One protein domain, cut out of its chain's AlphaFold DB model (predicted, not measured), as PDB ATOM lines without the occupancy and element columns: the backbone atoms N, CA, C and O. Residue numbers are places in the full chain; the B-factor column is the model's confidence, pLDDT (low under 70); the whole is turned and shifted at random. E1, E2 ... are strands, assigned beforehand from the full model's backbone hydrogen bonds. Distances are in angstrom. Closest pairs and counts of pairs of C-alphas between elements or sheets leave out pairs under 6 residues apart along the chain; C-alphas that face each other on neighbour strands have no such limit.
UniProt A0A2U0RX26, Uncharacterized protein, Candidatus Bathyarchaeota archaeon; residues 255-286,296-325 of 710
ATOM      1  N   LEU A 255     113.878 126.234 120.066       97.81
ATOM      2  CA  LEU A 255     114.990 125.927 120.957       97.81
ATOM      3  C   LEU A 255     115.178 124.416 121.043       97.81
ATOM      4  O   LEU A 255     114.282 123.700 121.484       97.81
ATOM      5  N   VAL A 256     116.356 123.950 120.638       98.50
ATOM      6  CA  VAL A 256     116.731 122.532 120.634       98.50
ATOM      7  C   VAL A 256     117.842 122.302 121.656       98.50
ATOM      8  O   VAL A 256     118.740 123.139 121.771       98.50
ATOM      9  N   ASP A 257     117.802 121.187 122.387       98.38
ATOM     10  CA  ASP A 257     118.868 120.756 123.312       98.38
ATOM     11  C   ASP A 257     119.189 121.739 124.445       98.38
ATOM     12  O   ASP A 257     120.319 121.798 124.941       98.38
ATOM     13  N   GLN A 258     118.209 122.542 124.860       98.50
ATOM     14  CA  GLN A 258     118.409 123.480 125.960       98.50
ATOM     15  C   GLN A 258     118.245 122.791 127.313       98.50
ATOM     16  O   GLN A 258     117.423 121.887 127.481       98.50
ATOM     17  N   LYS A 259     119.009 123.262 128.299       98.62
ATOM     18  CA  LYS A 259     118.939 122.782 129.676       98.62
ATOM     19  C   LYS A 259     119.080 123.930 130.667       98.62
ATOM     20  O   LYS A 259     119.858 124.847 130.413       98.62
ATOM     21  N   ASP A 260     118.374 123.842 131.795       98.38
ATOM     22  CA  ASP A 260     118.518 124.754 132.940       98.38
ATOM     23  C   ASP A 260     118.289 126.229 132.543       98.38
ATOM     24  O   ASP A 260     119.023 127.132 132.954       98.38
ATOM     25  N   LEU A 261     117.281 126.470 131.697       98.25
ATOM     26  CA  LEU A 261     116.993 127.777 131.107       98.25
ATOM     27  C   LEU A 261     115.663 128.330 131.619       98.25
ATOM     28  O   LEU A 261     114.643 127.643 131.618       98.25
ATOM     29  N   THR A 262     115.654 129.609 131.984       98.25
ATOM     30  CA  THR A 262     114.432 130.356 132.298       98.25
ATOM     31  C   THR A 262     114.100 131.316 131.163       98.25
ATOM     32  O   THR A 262     114.934 132.123 130.756       98.25
ATOM     33  N   ILE A 263     112.866 131.232 130.678       97.88
ATOM     34  CA  ILE A 263     112.284 132.029 129.607       97.88
ATOM     35  C   ILE A 263     111.141 132.833 130.228       97.88
ATOM     36  O   ILE A 263     110.139 132.273 130.670       97.88
ATOM     37  N   ASN A 264     111.303 134.152 130.290       97.00
ATOM     38  CA  ASN A 264     110.309 135.075 130.842       97.00
ATOM     39  C   ASN A 264     110.411 136.453 130.159       97.00
ATOM     40  O   ASN A 264     111.392 136.708 129.453       97.00
ATOM     41  N   PRO A 265     109.463 137.385 130.372       96.19
ATOM     42  CA  PRO A 265     109.484 138.686 129.696       96.19
ATOM     43  C   PRO A 265     110.740 139.540 129.947       96.19
ATOM     44  O   PRO A 265     111.024 140.452 129.177       96.19
ATOM     45  N   SER A 266     111.513 139.269 131.005       95.62
ATOM     46  CA  SER A 266     112.769 139.991 131.265       95.62
ATOM     47  C   SER A 266     113.939 139.492 130.413       95.62
ATOM     48  O   SER A 266     114.840 140.263 130.087       95.62
ATOM     49  N   THR A 267     113.915 138.212 130.038       95.19
ATOM     50  CA  THR A 267     114.951 137.546 129.237       95.19
ATOM     51  C   THR A 267     114.572 137.488 127.756       95.19
ATOM     52  O   THR A 267     115.449 137.601 126.903       95.19
ATOM     53  N   TYR A 268     113.273 137.409 127.450       93.62
ATOM     54  CA  TYR A 268     112.705 137.365 126.101       93.62
ATOM     55  C   TYR A 268     111.529 138.360 125.961       93.62
ATOM     56  O   TYR A 268     110.369 137.951 125.917       93.62
ATOM     57  N   PRO A 269     111.790 139.681 125.891       89.56
ATOM     58  CA  PRO A 269     110.754 140.723 125.979       89.56
ATOM     59  C   PRO A 269     109.757 140.773 124.812       89.56
ATOM     60  O   PRO A 269     108.705 141.385 124.954       89.56
ATOM     61  N   ASN A 270     110.073 140.138 123.680       85.50
ATOM     62  CA  ASN A 270     109.233 140.116 122.475       85.50
ATOM     63  C   ASN A 270     108.884 138.679 122.048       85.50
ATOM     64  O   ASN A 270     108.705 138.409 120.862       85.50
ATOM     65  N   LEU A 271     108.883 137.734 122.994       89.62
ATOM     66  CA  LEU A 271     108.468 136.365 122.710       89.62
ATOM     67  C   LEU A 271     106.959 136.337 122.475       89.62
ATOM     68  O   LEU A 271     106.202 136.777 123.336       89.62
ATOM     69  N   ASP A 272     106.543 135.787 121.340       85.19
ATOM     70  CA  ASP A 272     105.123 135.610 121.002       85.19
ATOM     71  C   ASP A 272     104.707 134.128 121.034       85.19
ATOM     72  O   ASP A 272     103.535 133.801 121.175       85.19
ATOM     73  N   PHE A 273     105.681 133.217 120.942       89.56
ATOM     74  CA  PHE A 273     105.515 131.772 121.094       89.56
ATOM     75  C   PHE A 273     106.878 131.095 121.239       89.56
ATOM     76  O   PHE A 273     107.912 131.682 120.915       89.56
ATOM     77  N   VAL A 274     106.887 129.836 121.678       94.12
ATOM     78  CA  VAL A 274     108.117 129.045 121.795       94.12
ATOM     79  C   VAL A 274     107.868 127.572 121.501       94.12
ATOM     80  O   VAL A 274     106.860 126.999 121.920       94.12
ATOM     81  N   ILE A 275     108.814 126.957 120.792       96.81
ATOM     82  CA  ILE A 275     108.878 125.514 120.575       96.81
ATOM     83  C   ILE A 275     110.170 125.003 121.215       96.81
ATOM     84  O   ILE A 275     111.258 125.473 120.886       96.81
ATOM     85  N   LEU A 276     110.037 124.061 122.142       98.50
ATOM     86  CA  LEU A 276     111.118 123.409 122.872       98.50
ATOM     87  C   LEU A 276     111.231 121.970 122.373       98.50
ATOM     88  O   LEU A 276     110.259 121.219 122.446       98.50
ATOM     89  N   VAL A 277     112.398 121.588 121.863       98.69
ATOM     90  CA  VAL A 277     112.649 120.245 121.333       98.69
ATOM     91  C   VAL A 277     113.820 119.610 122.065       98.69
ATOM     92  O   VAL A 277     114.933 120.133 122.030       98.69
ATOM     93  N   ARG A 278     113.595 118.446 122.685       98.56
ATOM     94  CA  ARG A 278     114.633 117.729 123.446       98.56
ATOM     95  C   ARG A 278     115.290 118.606 124.516       98.56
ATOM     96  O   ARG A 278     116.505 118.594 124.694       98.56
ATOM     97  N   CYS A 279     114.481 119.402 125.207       98.88
ATOM     98  CA  CYS A 279     114.949 120.259 126.287       98.88
ATOM     99  C   CYS A 279     114.707 119.601 127.654       98.88
ATOM    100  O   CYS A 279     113.899 118.683 127.790       98.88
ATOM    101  N   THR A 280     115.398 120.067 128.693       98.81
ATOM    102  CA  THR A 280     115.191 119.561 130.060       98.81
ATOM    103  C   THR A 280     115.314 120.680 131.081       98.81
ATOM    104  O   THR A 280     116.187 121.536 130.950       98.81
ATOM    105  N   ASN A 281     114.484 120.664 132.123       98.50
ATOM    106  CA  ASN A 281     114.522 121.668 133.190       98.50
ATOM    107  C   ASN A 281     114.428 123.110 132.654       98.50
ATOM    108  O   ASN A 281     115.244 123.982 132.969       98.50
ATOM    109  N   ILE A 282     113.448 123.342 131.780       98.81
ATOM    110  CA  ILE A 282     113.121 124.668 131.259       98.81
ATOM    111  C   ILE A 282     112.013 125.277 132.110       98.81
ATOM    112  O   ILE A 282     111.060 124.597 132.476       98.81
ATOM    113  N   VAL A 283     112.101 126.573 132.386       98.75
ATOM    114  CA  VAL A 283     111.016 127.335 133.009       98.75
ATOM    115  C   VAL A 283     110.481 128.335 131.995       98.75
ATOM    116  O   VAL A 283     111.233 129.199 131.557       98.75
ATOM    117  N   VAL A 284     109.201 128.238 131.626       98.19
ATOM    118  CA  VAL A 284     108.507 129.252 130.811       98.19
ATOM    119  C   VAL A 284     107.445 129.917 131.670       98.19
ATOM    120  O   VAL A 284     106.474 129.265 132.067       98.19
ATOM    121  N   GLU A 285     107.622 131.202 131.971       97.69
ATOM    122  CA  GLU A 285     106.777 131.871 132.958       97.69
ATOM    123  C   GLU A 285     106.311 133.281 132.585       97.69
ATOM    124  O   GLU A 285     107.041 134.075 131.990       97.69
ATOM    125  N   ASN A 286     105.102 133.606 133.052       96.50
ATOM    126  CA  ASN A 286     104.533 134.956 133.083       96.50
ATOM    127  C   ASN A 286     104.378 135.637 131.711       96.50
ATOM    128  O   ASN A 286     104.420 136.868 131.625       96.50
ATOM    129  N   ILE A 296     102.753 127.447 123.520       94.94
ATOM    130  CA  ILE A 296     103.974 126.809 124.016       94.94
ATOM    131  C   ILE A 296     103.945 125.363 123.540       94.94
ATOM    132  O   ILE A 296     102.992 124.647 123.839       94.94
ATOM    133  N   HIS A 297     104.964 124.917 122.812       96.88
ATOM    134  CA  HIS A 297     105.046 123.536 122.337       96.88
ATOM    135  C   HIS A 297     106.291 122.854 122.893       96.88
ATOM    136  O   HIS A 297     107.408 123.267 122.609       96.88
ATOM    137  N   LEU A 298     106.088 121.814 123.693       98.56
ATOM    138  CA  LEU A 298     107.115 120.913 124.192       98.56
ATOM    139  C   LEU A 298     107.073 119.644 123.341       98.56
ATOM    140  O   LEU A 298     106.046 118.973 123.285       98.56
ATOM    141  N   ALA A 299     108.178 119.325 122.679       98.50
ATOM    142  CA  ALA A 299     108.383 118.063 121.986       98.50
ATOM    143  C   ALA A 299     109.585 117.356 122.610       98.50
ATOM    144  O   ALA A 299     110.682 117.923 122.652       98.50
ATOM    145  N   TYR A 300     109.390 116.137 123.118       98.75
ATOM    146  CA  TYR A 300     110.436 115.388 123.825       98.75
ATOM    147  C   TYR A 300     111.126 116.217 124.926       98.75
ATOM    148  O   TYR A 300     112.342 116.150 125.086       98.75
ATOM    149  N   THR A 301     110.376 117.087 125.607       98.81
ATOM    150  CA  THR A 301     110.910 118.025 126.598       98.81
ATOM    151  C   THR A 301     110.399 117.661 127.979       98.81
ATOM    152  O   THR A 301     109.191 117.638 128.209       98.81
ATOM    153  N   ASP A 302     111.328 117.419 128.895       98.69
ATOM    154  CA  ASP A 302     111.025 116.796 130.181       98.69
ATOM    155  C   ASP A 302     111.448 117.671 131.364       98.69
ATOM    156  O   ASP A 302     112.217 118.630 131.225       98.69
ATOM    157  N   GLU A 303     110.939 117.335 132.551       98.62
ATOM    158  CA  GLU A 303     111.313 117.961 133.831       98.62
ATOM    159  C   GLU A 303     111.172 119.495 133.834       98.62
ATOM    160  O   GLU A 303     111.881 120.199 134.548       98.62
ATOM    161  N   SER A 304     110.284 120.041 133.003       98.81
ATOM    162  CA  SER A 304     110.148 121.479 132.773       98.81
ATOM    163  C   SER A 304     108.905 122.049 133.460       98.81
ATOM    164  O   SER A 304     107.935 121.347 133.742       98.81
ATOM    165  N   THR A 305     108.930 123.349 133.754       98.75
ATOM    166  CA  THR A 305     107.843 124.071 134.424       98.75
ATOM    167  C   THR A 305     107.267 125.150 133.518       98.75
ATOM    168  O   THR A 305     107.970 126.069 133.104       98.75
ATOM    169  N   ILE A 306     105.967 125.076 133.255       98.12
ATOM    170  CA  ILE A 306     105.209 126.092 132.523       98.12
ATOM    171  C   ILE A 306     104.261 126.751 133.517       98.12
ATOM    172  O   ILE A 306     103.354 126.094 134.033       98.12
ATOM    173  N   MET A 307     104.475 128.029 133.830       97.75
ATOM    174  CA  MET A 307     103.793 128.663 134.957       97.75
ATOM    175  C   MET A 307     103.282 130.075 134.685       97.75
ATOM    176  O   MET A 307     104.010 130.930 134.196       97.75
ATOM    177  N   GLY A 308     102.047 130.360 135.102       96.44
ATOM    178  CA  GLY A 308     101.537 131.737 135.124       96.44
ATOM    179  C   GLY A 308     101.341 132.353 133.737       96.44
ATOM    180  O   GLY A 308     101.301 133.576 133.616       96.44
ATOM    181  N   ASN A 309     101.265 131.535 132.683       94.94
ATOM    182  CA  ASN A 309     101.120 132.025 131.316       94.94
ATOM    183  C   ASN A 309      99.640 132.179 130.949       94.94
ATOM    184  O   ASN A 309      98.823 131.300 131.229       94.94
ATOM    185  N   ILE A 310      99.303 133.273 130.272       93.25
ATOM    186  CA  ILE A 310      97.973 133.536 129.717       93.25
ATOM    187  C   ILE A 310      98.073 133.411 128.197       93.25
ATOM    188  O   ILE A 310      98.715 134.229 127.548       93.25
ATOM    189  N   ILE A 311      97.448 132.383 127.628       89.94
ATOM    190  CA  ILE A 311      97.500 132.055 126.202       89.94
ATOM    191  C   ILE A 311      96.076 132.060 125.651       89.94
ATOM    192  O   ILE A 311      95.275 131.158 125.909       89.94
ATOM    193  N   THR A 312      95.752 133.079 124.860       85.81
ATOM    194  CA  THR A 312      94.442 133.219 124.214       85.81
ATOM    195  C   THR A 312      94.540 132.890 122.732       85.81
ATOM    196  O   THR A 312      95.422 133.389 122.043       85.81
ATOM    197  N   GLY A 313      93.628 132.056 122.226       79.44
ATOM    198  CA  GLY A 313      93.619 131.636 120.818       79.44
ATOM    199  C   GLY A 313      94.616 130.523 120.467       79.44
ATOM    200  O   GLY A 313      94.587 130.034 119.346       79.44
ATOM    201  N   SER A 314      95.442 130.069 121.418       84.75
ATOM    202  CA  SER A 314      96.369 128.947 121.232       84.75
ATOM    203  C   SER A 314      96.397 128.007 122.450       84.75
ATOM    204  O   SER A 314      95.522 128.077 123.320       84.75
ATOM    205  N   SER A 315      97.369 127.094 122.498       89.56
ATOM    206  CA  SER A 315      97.477 126.036 123.508       89.56
ATOM    207  C   SER A 315      98.901 125.838 124.019       89.56
ATOM    208  O   SER A 315      99.872 126.107 123.310       89.56
ATOM    209  N   VAL A 316      99.022 125.266 125.214       94.44
ATOM    210  CA  VAL A 316     100.222 124.528 125.613       94.44
ATOM    211  C   VAL A 316     100.094 123.106 125.069       94.44
ATOM    212  O   VAL A 316      99.114 122.418 125.349       94.44
ATOM    213  N   ARG A 317     101.061 122.670 124.266       95.81
ATOM    214  CA  ARG A 317     101.098 121.338 123.662       95.81
ATOM    215  C   ARG A 317     102.317 120.574 124.152       95.81
ATOM    216  O   ARG A 317     103.422 121.100 124.086       95.81
ATOM    217  N   LEU A 318     102.108 119.345 124.599       98.19
ATOM    218  CA  LEU A 318     103.140 118.390 124.978       98.19
ATOM    219  C   LEU A 318     103.042 117.190 124.034       98.19
ATOM    220  O   LEU A 318     102.036 116.484 124.039       98.19
ATOM    221  N   ASP A 319     104.078 116.968 123.233       98.25
ATOM    222  CA  ASP A 319     104.255 115.761 122.430       98.25
ATOM    223  C   ASP A 319     105.432 114.972 123.012       98.25
ATOM    224  O   ASP A 319     106.541 115.506 123.131       98.25
ATOM    225  N   TYR A 320     105.204 113.713 123.393       98.69
ATOM    226  CA  TYR A 320     106.239 112.826 123.952       98.69
ATOM    227  C   TYR A 320     107.022 113.452 125.119       98.69
ATOM    228  O   TYR A 320     108.222 113.240 125.253       98.69
ATOM    229  N   SER A 321     106.352 114.274 125.929       98.75
ATOM    230  CA  SER A 321     106.971 115.130 126.946       98.75
ATOM    231  C   SER A 321     106.439 114.756 128.325       98.75
ATOM    232  O   SER A 321     105.228 114.720 128.552       98.75
ATOM    233  N   SER A 322     107.333 114.441 129.253       98.50
ATOM    234  CA  SER A 322     107.006 113.797 130.521       98.50
ATOM    235  C   SER A 322     107.616 114.501 131.731       98.50
ATOM    236  O   SER A 322     108.595 115.234 131.628       98.50
ATOM    237  N   HIS A 323     107.049 114.253 132.912       98.69
ATOM    238  CA  HIS A 323     107.520 114.836 134.179       98.69
ATOM    239  C   HIS A 323     107.504 116.375 134.213       98.69
ATOM    240  O   HIS A 323     108.281 116.991 134.942       98.69
ATOM    241  N   ASN A 324     106.622 117.013 133.442       98.75
ATOM    242  CA  ASN A 324     106.481 118.464 133.433       98.75
ATOM    243  C   ASN A 324     105.432 118.942 134.444       98.75
ATOM    244  O   ASN A 324     104.439 118.261 134.722       98.75
ATOM    245  N   LEU A 325     105.631 120.157 134.955       98.62
ATOM    246  CA  LEU A 325     104.693 120.863 135.821       98.62
ATOM    247  C   LEU A 325     104.054 122.027 135.061       98.62
ATOM    248  O   LEU A 325     104.726 122.991 134.702       98.62
TER     249      LEU A 325
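Overview. This is residues 255 to 286 and 296 to 325 of the 710 residues of an uncharacterized protein of Candidatus Bathyarchaeota archaeon (UniProt A0A2U0RX26). The chain is wound in stacked turns, as a short, flattened coil with two walls, each a small parallel sheet: E1, E3 and E5 in one, E2, E4 and E6 in the other. The chain passes from wall to wall after each strand, and the last strand, E6, is long and sharply bent, its first residues crossing over from the side of E5. The 62 printed residues hold six named strands, E1 to E6 in order along the chain, and no named helix; the class is all strand. The two sheets have the orders E1, E3, E5 and E2, E4, E6. The whole is compact, with a radius of gyration of the C-alphas of 10.6 A, and rounded, spanning 25 by 24 by 18 A.

Along the chain. The printed part begins at Leu 255. E1, residues 259 to 263, starts at C-alpha 259 (118.939, 122.782, 129.676) and is 11.4 A long. E2, residues 274 to 277, measures 9.9 A, and E3, residues 280 to 285, measures 15.2 A. After the cut, E4 takes residues 296 to 299, 10.0 A, and E5 residues 305 to 307, 6.1 A. E6, residues 310 to 319, is the longest strand; it bends by 106 degrees at residue 313, covers 20.2 A and ends at C-alpha 319 (104.255, 115.761, 122.430).

Arrangement. E3 is the inner strand of the first sheet. It is parallel to E1 at 7 degrees; C-alphas 262 and 283 face each other at 4.6 A, and N 263 and O 283 are within hydrogen-bond range at 2.8 A. E5 is parallel to E3 at 6 degrees, with N 305 and O 282 at 2.8 A. In the other sheet, which is twisted, E4 is the inner strand. It is parallel to E2 at 9 degrees, with N 276 and O 297 at 2.8 A. E6 is parallel to E4 at 4 degrees, with N 298 and O 317 at 2.8 A. Residues 255 to 256 make a short parallel pairing with residues 276 to 277 of E2. Strands of different sheets are apart, for instance E2 and E3.

Size, cuts and confidence. The C-alphas farthest apart, of Ser 266 and Tyr 320, are 28.9 A apart. Residues 287 to 295 are not printed, and C-alphas 286 and 296 are 12.2 A apart across this cut, in the link from E3 to E4. Of the links that are printed whole, E1 to E2 is short, with 10 residues, and the others are tight. The mean pLDDT of the printed part is 95.9, and no printed residue is under 70.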